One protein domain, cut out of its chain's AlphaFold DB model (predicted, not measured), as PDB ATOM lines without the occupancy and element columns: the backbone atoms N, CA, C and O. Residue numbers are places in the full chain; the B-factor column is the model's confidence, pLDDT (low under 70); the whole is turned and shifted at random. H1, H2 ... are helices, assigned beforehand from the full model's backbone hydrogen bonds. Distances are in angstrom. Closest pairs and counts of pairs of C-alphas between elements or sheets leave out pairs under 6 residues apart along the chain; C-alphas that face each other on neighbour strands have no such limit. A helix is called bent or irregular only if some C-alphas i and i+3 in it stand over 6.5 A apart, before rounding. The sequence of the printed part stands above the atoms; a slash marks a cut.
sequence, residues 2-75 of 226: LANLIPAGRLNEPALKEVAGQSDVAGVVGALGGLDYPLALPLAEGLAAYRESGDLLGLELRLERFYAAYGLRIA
ATOM      1  N   LEU A   2     -23.543 -50.187  -1.628       61.62
ATOM      2  CA  LEU A   2     -24.140 -50.690  -0.370       61.62
ATOM      3  C   LEU A   2     -23.156 -51.008   0.771       61.62
ATOM      4  O   LEU A   2     -23.546 -50.959   1.927       61.62
ATOM      5  N   ALA A   3     -21.886 -51.297   0.465       68.12
ATOM      6  CA  ALA A   3     -20.871 -51.651   1.468       68.12
ATOM      7  C   ALA A   3     -20.568 -50.534   2.491       68.12
ATOM      8  O   ALA A   3     -19.921 -50.794   3.500       68.12
ATOM      9  N   ASN A   4     -21.031 -49.306   2.231       79.50
ATOM     10  CA  ASN A   4     -20.839 -48.149   3.106       79.50
ATOM     11  C   ASN A   4     -22.084 -47.803   3.939       79.50
ATOM     12  O   ASN A   4     -22.064 -46.809   4.662       79.50
ATOM     13  N   LEU A   5     -23.167 -48.573   3.819       84.31
ATOM     14  CA  LEU A   5     -24.421 -48.319   4.520       84.31
ATOM     15  C   LEU A   5     -24.640 -49.380   5.600       84.31
ATOM     16  O   LEU A   5     -24.308 -50.548   5.413       84.31
ATOM     17  N   ILE A   6     -25.203 -48.959   6.733       83.25
ATOM     18  CA  ILE A   6     -25.510 -49.839   7.862       83.25
ATOM     19  C   ILE A   6     -27.037 -49.932   7.977       83.25
ATOM     20  O   ILE A   6     -27.677 -48.894   8.160       83.25
ATOM     21  N   PRO A   7     -27.630 -51.135   7.877       86.81
ATOM     22  CA  PRO A   7     -29.050 -51.338   8.139       86.81
ATOM     23  C   PRO A   7     -29.406 -50.902   9.561       86.81
ATOM     24  O   PRO A   7     -28.718 -51.267  10.516       86.81
ATOM     25  N   ALA A   8     -30.480 -50.130   9.713       83.50
ATOM     26  CA  ALA A   8     -30.889 -49.595  11.007       83.50
ATOM     27  C   ALA A   8     -32.409 -49.434  11.106       83.50
ATOM     28  O   ALA A   8     -33.066 -48.905  10.206       83.50
ATOM     29  N   GLY A   9     -32.971 -49.865  12.239       84.88
ATOM     30  CA  GLY A   9     -34.401 -49.755  12.518       84.88
ATOM     31  C   GLY A   9     -35.252 -50.432  11.441       84.88
ATOM     32  O   GLY A   9     -35.124 -51.629  11.203       84.88
ATOM     33  N   ARG A  10     -36.128 -49.655  10.792       86.88
ATOM     34  CA  ARG A  10     -37.009 -50.141   9.716       86.88
ATOM     35  C   ARG A  10     -36.319 -50.226   8.344       86.88
ATOM     36  O   ARG A  10     -36.868 -50.848   7.444       86.88
ATOM     37  N   LEU A  11     -35.120 -49.658   8.184       90.62
ATOM     38  CA  LEU A  11     -34.306 -49.796   6.970       90.62
ATOM     39  C   LEU A  11     -33.410 -51.034   7.090       90.62
ATOM     40  O   LEU A  11     -32.204 -50.936   7.322       90.62
ATOM     41  N   ASN A  12     -34.025 -52.212   6.978       90.81
ATOM     42  CA  ASN A  12     -33.304 -53.482   6.883       90.81
ATOM     43  C   ASN A  12     -32.565 -53.603   5.535       90.81
ATOM     44  O   ASN A  12     -32.707 -52.753   4.657       90.81
ATOM     45  N   GLU A  13     -31.760 -54.654   5.355       90.69
ATOM     46  CA  GLU A  13     -30.959 -54.805   4.132       90.69
ATOM     47  C   GLU A  13     -31.773 -54.734   2.824       90.69
ATOM     48  O   GLU A  13     -31.337 -54.011   1.928       90.69
ATOM     49  N   PRO A  14     -32.927 -55.421   2.670       91.00
ATOM     50  CA  PRO A  14     -33.755 -55.283   1.471       91.00
ATOM     51  C   PRO A  14     -34.255 -53.856   1.227       91.00
ATOM     52  O   PRO A  14     -34.040 -53.323   0.141       91.00
ATOM     53  N   ALA A  15     -34.851 -53.219   2.240       91.56
ATOM     54  CA  ALA A  15     -35.374 -51.857   2.127       91.56
ATOM     55  C   ALA A  15     -34.262 -50.865   1.762       91.56
ATOM     56  O   ALA A  15     -34.414 -49.996   0.910       91.56
ATOM     57  N   LEU A  16     -33.095 -51.026   2.377       92.19
ATOM     58  CA  LEU A  16     -31.958 -50.156   2.142       92.19
ATOM     59  C   LEU A  16     -31.355 -50.366   0.740       92.19
ATOM     60  O   LEU A  16     -30.917 -49.401   0.120       92.19
ATOM     61  N   LYS A  17     -31.390 -51.595   0.204       90.94
ATOM     62  CA  LYS A  17     -31.041 -51.886  -1.199       90.94
ATOM     63  C   LYS A  17     -31.991 -51.220  -2.184       90.94
ATOM     64  O   LYS A  17     -31.527 -50.652  -3.166       90.94
ATOM     65  N   GLU A  18     -33.288 -51.285  -1.915       92.12
ATOM     66  CA  GLU A  18     -34.318 -50.664  -2.745       92.12
ATOM     67  C   GLU A  18     -34.162 -49.140  -2.796       92.12
ATOM     68  O   GLU A  18     -34.114 -48.555  -3.878       92.12
ATOM     69  N   VAL A  19     -34.007 -48.507  -1.632       93.50
ATOM     70  CA  VAL A  19     -33.853 -47.051  -1.524       93.50
ATOM     71  C   VAL A  19     -32.522 -46.584  -2.127       93.50
ATOM     72  O   VAL A  19     -32.491 -45.603  -2.863       93.50
ATOM     73  N   ALA A  20     -31.417 -47.295  -1.877       92.19
ATOM     74  CA  ALA A  20     -30.107 -46.940  -2.437       92.19
ATOM     75  C   ALA A  20     -29.982 -47.225  -3.945       92.19
ATOM     76  O   ALA A  20     -29.028 -46.765  -4.572       92.19
ATOM     77  N   GLY A  21     -30.899 -48.009  -4.520       92.38
ATOM     78  CA  GLY A  21     -30.940 -48.315  -5.950       92.38
ATOM     79  C   GLY A  21     -31.581 -47.225  -6.812       92.38
ATOM     80  O   GLY A  21     -31.558 -47.339  -8.036       92.38
ATOM     81  N   GLN A  22     -32.156 -46.188  -6.201       95.69
ATOM     82  CA  GLN A  22     -32.856 -45.122  -6.917       95.69
ATOM     83  C   GLN A  22     -31.876 -44.184  -7.634       95.69
ATOM     84  O   GLN A  22     -30.788 -43.894  -7.139       95.69
ATOM     85  N   SER A  23     -32.268 -43.698  -8.814       93.00
ATOM     86  CA  SER A  23     -31.417 -42.865  -9.677       93.00
ATOM     87  C   SER A  23     -31.308 -41.409  -9.229       93.00
ATOM     88  O   SER A  23     -30.386 -40.710  -9.644       93.00
ATOM     89  N   ASP A  24     -32.250 -40.943  -8.412       93.25
ATOM     90  CA  ASP A  24     -32.317 -39.569  -7.938       93.25
ATOM     91  C   ASP A  24     -33.054 -39.465  -6.592       93.25
ATOM     92  O   ASP A  24     -33.639 -40.426  -6.085       93.25
ATOM     93  N   VAL A  25     -33.024 -38.265  -6.007       93.75
ATOM     94  CA  VAL A  25     -33.647 -37.979  -4.709       93.75
ATOM     95  C   VAL A  25     -35.165 -38.171  -4.748       93.75
ATOM     96  O   VAL A  25     -35.741 -38.633  -3.769       93.75
ATOM     97  N   ALA A  26     -35.837 -37.872  -5.863       94.56
ATOM     98  CA  ALA A  26     -37.283 -38.060  -5.962       94.56
ATOM     99  C   ALA A  26     -37.652 -39.552  -5.928       94.56
ATOM    100  O   ALA A  26     -38.604 -39.928  -5.244       94.56
ATOM    101  N   GLY A  27     -36.864 -40.397  -6.595       96.12
ATOM    102  CA  GLY A  27     -36.957 -41.850  -6.512       96.12
ATOM    103  C   GLY A  27     -36.723 -42.355  -5.090       96.12
ATOM    104  O   GLY A  27     -37.508 -43.164  -4.604       96.12
ATOM    105  N   VAL A  28     -35.717 -41.826  -4.379       95.31
ATOM    106  CA  VAL A  28     -35.473 -42.143  -2.954       95.31
ATOM    107  C   VAL A  28     -36.707 -41.841  -2.100       95.31
ATOM    108  O   VAL A  28     -37.134 -42.688  -1.315       95.31
ATOM    109  N   VAL A  29     -37.314 -40.661  -2.268       95.88
ATOM    110  CA  VAL A  29     -38.536 -40.278  -1.541       95.88
ATOM    111  C   VAL A  29     -39.710 -41.190  -1.893       95.88
ATOM    112  O   VAL A  29     -40.429 -41.627  -0.995       95.88
ATOM    113  N   GLY A  30     -39.885 -41.517  -3.175       95.75
ATOM    114  CA  GLY A  30     -40.927 -42.431  -3.642       95.75
ATOM    115  C   GLY A  30     -40.778 -43.841  -3.067       95.75
ATOM    116  O   GLY A  30     -41.751 -44.394  -2.560       95.75
ATOM    117  N   ALA A  31     -39.560 -44.389  -3.071       95.81
ATOM    118  CA  ALA A  31     -39.254 -45.694  -2.488       95.81
ATOM    119  C   ALA A  31     -39.529 -45.717  -0.977       95.81
ATOM    120  O   ALA A  31     -40.188 -46.625  -0.476       95.81
ATOM    121  N   LEU A  32     -39.108 -44.680  -0.245       95.44
ATOM    122  CA  LEU A  32     -39.442 -44.540   1.176       95.44
ATOM    123  C   LEU A  32     -40.957 -44.445   1.406       95.44
ATOM    124  O   LEU A  32     -41.450 -44.987   2.394       95.44
ATOM    125  N   GLY A  33     -41.690 -43.787   0.505       94.94
ATOM    126  CA  GLY A  33     -43.151 -43.718   0.536       94.94
ATOM    127  C   GLY A  33     -43.811 -45.079   0.324       94.94
ATOM    128  O   GLY A  33     -44.708 -45.433   1.079       94.94
ATOM    129  N   GLY A  34     -43.329 -45.875  -0.635       94.00
ATOM    130  CA  GLY A  34     -43.808 -47.244  -0.866       94.00
ATOM    131  C   GLY A  34     -43.557 -48.194   0.311       94.00
ATOM    132  O   GLY A  34     -44.293 -49.159   0.492       94.00
ATOM    133  N   LEU A  35     -42.552 -47.891   1.137       92.75
ATOM    134  CA  LEU A  35     -42.236 -48.605   2.378       92.75
ATOM    135  C   LEU A  35     -42.983 -48.062   3.612       92.75
ATOM    136  O   LEU A  35     -42.670 -48.474   4.733       92.75
ATOM    137  N   ASP A  36     -43.902 -47.104   3.440       91.38
ATOM    138  CA  ASP A  36     -44.574 -46.371   4.525       91.38
ATOM    139  C   ASP A  36     -43.586 -45.823   5.574       91.38
ATOM    140  O   ASP A  36     -43.828 -45.802   6.791       91.38
ATOM    141  N   TYR A  37     -42.407 -45.404   5.110       91.19
ATOM    142  CA  TYR A  37     -41.343 -44.967   5.995       91.19
ATOM    143  C   TYR A  37     -41.618 -43.536   6.492       91.19
ATOM    144  O   TYR A  37     -41.865 -42.643   5.678       91.19
ATOM    145  N   PRO A  38     -41.509 -43.247   7.807       88.94
ATOM    146  CA  PRO A  38     -41.900 -41.945   8.360       88.94
ATOM    147  C   PRO A  38     -41.172 -40.732   7.762       88.94
ATOM    148  O   PRO A  38     -41.716 -39.632   7.773       88.94
ATOM    149  N   LEU A  39     -39.957 -40.921   7.234       90.31
ATOM    150  CA  LEU A  39     -39.181 -39.843   6.608       90.31
ATOM    151  C   LEU A  39     -39.617 -39.505   5.174       90.31
ATOM    152  O   LEU A  39     -39.157 -38.502   4.637       90.31
ATOM    153  N   ALA A  40     -40.497 -40.294   4.552       93.50
ATOM    154  CA  ALA A  40     -40.953 -40.024   3.189       93.50
ATOM    155  C   ALA A  40     -41.673 -38.671   3.091       93.50
ATOM    156  O   ALA A  40     -41.373 -37.870   2.209       93.50
ATOM    157  N   LEU A  41     -42.573 -38.385   4.039       93.38
ATOM    158  CA  LEU A  41     -43.346 -37.145   4.068       93.38
ATOM    159  C   LEU A  41     -42.473 -35.881   4.200       93.38
ATOM    160  O   LEU A  41     -42.561 -35.029   3.315       93.38
ATOM    161  N   PRO A  42     -41.604 -35.730   5.222       94.88
ATOM    162  CA  PRO A  42     -40.771 -34.531   5.333       94.88
ATOM    163  C   PRO A  42     -39.818 -34.356   4.144       94.88
ATOM    164  O   PRO A  42     -39.574 -33.228   3.716       94.88
ATOM    165  N   LEU A  43     -39.316 -35.446   3.556       95.25
ATOM    166  CA  LEU A  43     -38.499 -35.350   2.346       95.25
ATOM    167  C   LEU A  43     -39.316 -34.903   1.127       95.25
ATOM    168  O   LEU A  43     -38.834 -34.092   0.339       95.25
ATOM    169  N   ALA A  44     -40.554 -35.380   0.978       94.62
ATOM    170  CA  ALA A  44     -41.444 -34.934  -0.089       94.62
ATOM    171  C   ALA A  44     -41.726 -33.425  -0.000       94.62
ATOM    172  O   ALA A  44     -41.690 -32.736  -1.019       94.62
ATOM    173  N   GLU A  45     -41.924 -32.890   1.210       94.25
ATOM    174  CA  GLU A  45     -42.105 -31.448   1.438       94.25
ATOM    175  C   GLU A  45     -40.877 -30.611   1.046       94.25
ATOM    176  O   GLU A  45     -41.021 -29.475   0.597       94.25
ATOM    177  N   GLY A  46     -39.664 -31.147   1.220       93.62
ATOM    178  CA  GLY A  46     -38.414 -30.467   0.854       93.62
ATOM    179  C   GLY A  46     -38.036 -30.602  -0.624       93.62
ATOM    180  O   GLY A  46     -37.150 -29.894  -1.103       93.62
ATOM    181  N   LEU A  47     -38.708 -31.485  -1.369       94.38
ATOM    182  CA  LEU A  47     -38.317 -31.856  -2.728       94.38
ATOM    183  C   LEU A  47     -38.464 -30.705  -3.733       94.38
ATOM    184  O   LEU A  47     -37.674 -30.614  -4.670       94.38
ATOM    185  N   ALA A  48     -39.450 -29.822  -3.541       92.38
ATOM    186  CA  ALA A  48     -39.627 -28.637  -4.383       92.38
ATOM    187  C   ALA A  48     -38.430 -27.682  -4.259       92.38
ATOM    188  O   ALA A  48     -37.811 -27.347  -5.265       92.38
ATOM    189  N   ALA A  49     -38.039 -27.351  -3.023       90.75
ATOM    190  CA  ALA A  49     -36.882 -26.501  -2.756       90.75
ATOM    191  C   ALA A  49     -35.587 -27.111  -3.320       90.75
ATOM    192  O   ALA A  49     -34.813 -26.411  -3.964       90.75
ATOM    193  N   TYR A  50     -35.390 -28.425  -3.155       94.31
ATOM    194  CA  TYR A  50     -34.242 -29.135  -3.732       94.31
ATOM    195  C   TYR A  50     -34.205 -29.063  -5.265       94.31
ATOM    196  O   TYR A  50     -33.141 -28.894  -5.849       94.31
ATOM    197  N   ARG A  51     -35.354 -29.179  -5.944       93.31
ATOM    198  CA  ARG A  51     -35.414 -29.092  -7.414       93.31
ATOM    199  C   ARG A  51     -35.087 -27.695  -7.938       93.31
ATOM    200  O   ARG A  51     -34.537 -27.586  -9.027       93.31
ATOM    201  N   GLU A  52     -35.443 -26.659  -7.186       92.44
ATOM    202  CA  GLU A  52     -35.174 -25.268  -7.554       92.44
ATOM    203  C   GLU A  52     -33.710 -24.880  -7.315       92.44
ATOM    204  O   GLU A  52     -33.101 -24.245  -8.173       92.44
ATOM    205  N   SER A  53     -33.136 -25.262  -6.169       91.31
ATOM    206  CA  SER A  53     -31.780 -24.847  -5.783       91.31
ATOM    207  C   SER A  53     -30.682 -25.844  -6.160       91.31
ATOM    208  O   SER A  53     -29.525 -25.453  -6.297       91.31
ATOM    209  N   GLY A  54     -31.014 -27.132  -6.283       91.25
ATOM    210  CA  GLY A  54     -30.050 -28.235  -6.348       91.25
ATOM    211  C   GLY A  54     -29.355 -28.548  -5.015       91.25
ATOM    212  O   GLY A  54     -28.498 -29.429  -4.975       91.25
ATOM    213  N   ASP A  55     -29.707 -27.849  -3.932       91.81
ATOM    214  CA  ASP A  55     -29.091 -27.974  -2.608       91.81
ATOM    215  C   ASP A  55     -29.940 -28.845  -1.666       91.81
ATOM    216  O   ASP A  55     -31.165 -28.716  -1.584       91.81
ATOM    217  N   LEU A  56     -29.270 -29.724  -0.921       93.81
ATOM    218  CA  LEU A  56     -29.877 -30.645   0.039       93.81
ATOM    219  C   LEU A  56     -30.393 -29.946   1.300       93.81
ATOM    220  O   LEU A  56     -31.241 -30.512   1.987       93.81
ATOM    221  N   LEU A  57     -29.951 -28.720   1.580       90.56
ATOM    222  CA  LEU A  57     -30.319 -27.974   2.784       90.56
ATOM    223  C   LEU A  57     -31.838 -27.925   3.040       90.56
ATOM    224  O   LEU A  57     -32.296 -28.089   4.173       90.56
ATOM    225  N   GLY A  58     -32.643 -27.741   1.986       90.38
ATOM    226  CA  GLY A  58     -34.105 -27.717   2.105       90.38
ATOM    227  C   GLY A  58     -34.701 -29.049   2.581       90.38
ATOM    228  O   GLY A  58     -35.694 -29.054   3.309       90.38
ATOM    229  N   LEU A  59     -34.083 -30.173   2.209       94.38
ATOM    230  CA  LEU A  59     -34.464 -31.516   2.655       94.38
ATOM    231  C   LEU A  59     -33.982 -31.778   4.085       94.38
ATOM    232  O   LEU A  59     -34.750 -32.288   4.901       94.38
ATOM    233  N   GLU A  60     -32.742 -31.402   4.400       93.69
ATOM    234  CA  GLU A  60     -32.147 -31.566   5.731       93.69
ATOM    235  C   GLU A  60     -32.969 -30.844   6.798       93.69
ATOM    236  O   GLU A  60     -33.384 -31.456   7.781       93.69
ATOM    237  N   LEU A  61     -33.330 -29.583   6.554       92.94
ATOM    238  CA  LEU A  61     -34.136 -28.802   7.489       92.94
ATOM    239  C   LEU A  61     -35.519 -29.430   7.737       92.94
ATOM    240  O   LEU A  61     -36.044 -29.391   8.854       92.94
ATOM    241  N   ARG A  62     -36.131 -30.027   6.705       94.56
ATOM    242  CA  ARG A  62     -37.413 -30.737   6.843       94.56
ATOM    243  C   ARG A  62     -37.261 -32.001   7.678       94.56
ATOM    244  O   ARG A  62     -38.090 -32.247   8.556       94.56
ATOM    245  N   LEU A  63     -36.199 -32.769   7.443       94.12
ATOM    246  CA  LEU A  63     -35.869 -33.950   8.237       94.12
ATOM    247  C   LEU A  63     -35.613 -33.598   9.703       94.12
ATOM    248  O   LEU A  63     -36.158 -34.258  10.585       94.12
ATOM    249  N   GLU A  64     -34.834 -32.553   9.973       93.44
ATOM    250  CA  GLU A  64     -34.510 -32.122  11.333       93.44
ATOM    251  C   GLU A  64     -35.753 -31.663  12.100       93.44
ATOM    252  O   GLU A  64     -35.982 -32.087  13.235       93.44
ATOM    253  N   ARG A  65     -36.615 -30.861  11.468       94.69
ATOM    254  CA  ARG A  65     -37.886 -30.421  12.068       94.69
ATOM    255  C   ARG A  65     -38.834 -31.580  12.327       94.69
ATOM    256  O   ARG A  65     -39.474 -31.627  13.377       94.69
ATOM    257  N   PHE A  66     -38.909 -32.527  11.394       94.19
ATOM    258  CA  PHE A  66     -39.684 -33.742  11.599       94.19
ATOM    259  C   PHE A  66     -39.124 -34.565  12.758       94.19
ATOM    260  O   PHE A  66     -39.893 -34.980  13.620       94.19
ATOM    261  N   TYR A  67     -37.806 -34.766  12.821       91.12
ATOM    262  CA  TYR A  67     -37.149 -35.482  13.912       91.12
ATOM    263  C   TYR A  67     -37.444 -34.831  15.269       91.12
ATOM    264  O   TYR A  67     -37.846 -35.530  16.201       91.12
ATOM    265  N   ALA A  68     -37.337 -33.502  15.358       92.62
ATOM    266  CA  ALA A  68     -37.667 -32.733  16.554       92.62
ATOM    267  C   ALA A  68     -39.123 -32.962  16.997       92.62
ATOM    268  O   ALA A  68     -39.380 -33.398  18.121       92.62
ATOM    269  N   ALA A  69     -40.081 -32.729  16.096       92.25
ATOM    270  CA  ALA A  69     -41.505 -32.873  16.393       92.25
ATOM    271  C   ALA A  69     -41.886 -34.324  16.730       92.25
ATOM    272  O   ALA A  69     -42.639 -34.582  17.671       92.25
ATOM    273  N   TYR A  70     -41.353 -35.287  15.978       89.38
ATOM    274  CA  TYR A  70     -41.613 -36.708  16.165       89.38
ATOM    275  C   TYR A  70     -41.037 -37.216  17.490       89.38
ATOM    276  O   TYR A  70     -41.761 -37.842  18.264       89.38
ATOM    277  N   GLY A  71     -39.773 -36.901  17.784       87.50
ATOM    278  CA  GLY A  71     -39.101 -37.316  19.014       87.50
ATOM    279  C   GLY A  71     -39.785 -36.767  20.266       87.50
ATOM    280  O   GLY A  71     -40.076 -37.524  21.192       87.50
ATOM    281  N   LEU A  72     -40.138 -35.477  20.268       88.69
ATOM    282  CA  LEU A  72     -40.842 -34.850  21.394       88.69
ATOM    283  C   LEU A  72     -42.253 -35.418  21.600       88.69
ATOM    284  O   LEU A  72     -42.731 -35.477  22.733       88.69
ATOM    285  N   ARG A  73     -42.907 -35.885  20.531       88.00
ATOM    286  CA  ARG A  73     -44.218 -36.542  20.606       88.00
ATOM    287  C   ARG A  73     -44.151 -37.967  21.161       88.00
ATOM    288  O   ARG A  73     -45.128 -38.402  21.760       88.00
ATOM    289  N   ILE A  74     -43.044 -38.691  20.965       80.88
ATOM    290  CA  ILE A  74     -42.861 -40.067  21.480       80.88
ATOM    291  C   ILE A  74     -42.607 -40.093  22.989       80.88
ATOM    292  O   ILE A  74     -42.906 -41.092  23.637       80.88
ATOM    293  N   ALA A  75     -42.145 -38.986  23.566       78.25
ATOM    294  CA  ALA A  75     -42.023 -38.821  25.007       78.25
ATOM    295  C   ALA A  75     -43.151 -37.923  25.571       78.25
ATOM    296  O   ALA A  75     -42.850 -36.850  26.096       78.25
TER     297      ALA A  75
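AT A GLANCE: This is residues 2 to 75 of the 226 residues of the protein "V-type ATPase subunit" of Terrabacteria group bacterium ANGP1 (UniProt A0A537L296). Four helices follow one another in a zigzag, each folding back on the one before it, with H1 at one end of the pile, H2 next, and H3 and the long H4 paired at the other end. H4 makes the longest axis, and its later part runs past H3; the loop before H1 lies at the opposite end of the pile. The printed part has 74 residues with four named helices, H1, H2, H3 and H4 in that order, and no named strand; the class is all helix. The whole is compact, with a radius of gyration of the C-alphas of 12.8 A, and its C-alphas span 36 by 27 by 22 A.

HOW THE PARTS SIT: Go along from Leu 2 and you come first to H1, residues 13 to 20, and then to H2, residues 25 to 34. They form a helical hairpin and touch, the closest C-alphas being those of Val 19 and Val 28, 5.4 A apart. Their lines stand at a steep tilt of 37 degrees, only just more than shallow, and they run opposite ways. Next comes H3, residues 40 to 53, which touches H2 as a hairpin at a shallow tilt of 15 degrees, opposite ways; look at Gly 33 and Ala 40, their closest C-alphas, 5.1 A apart. H4, residues 57 to 74, forms a third hairpin with H3. They touch with 19 pairs of C-alphas within 8 A, the closest being those of Gly 46 and Leu 59 at 4.5 A, at a shallow tilt of 20 degrees, opposite ways. The helix packing is mostly aligned, but only just, with 2 of 3 touching pairs at a shallow tilt. H1 is apart from H3 and from H4, and H2 is apart from H4. In H1 and H2 every O i to N i+4 pair is within hydrogen-bond range; in H3 it is 8 of 10 and in H4 13 of 14.

IN THESE COORDINATES: Find C-alpha 13 at (-30.959, -54.805, 4.132), where H1 begins; it runs 10.3 A to C-alpha 20. H2 covers 14.3 A from C-alpha 25 to C-alpha 34. H3 begins at C-alpha 40, at (-40.953, -40.024, 3.189), and covers 19.9 A to C-alpha 53; it is irregular, but only just, with C-alphas 45 and 48 6.9 A apart, and its line is a rough one. H4 runs 25.6 A from C-alpha 57 to C-alpha 74 at (-42.861, -40.067, 21.480).

THE WHOLE: The two C-alphas farthest apart are those of Ser 23 and Ala 75, at 36.5 A. The printed part has no cut, and the links H1 to H2, H2 to H3 and H3 to H4 are tight. Look at the B-factor column: the mean pLDDT of the printed part is 90.8, and residues 2 to 3 are under 70.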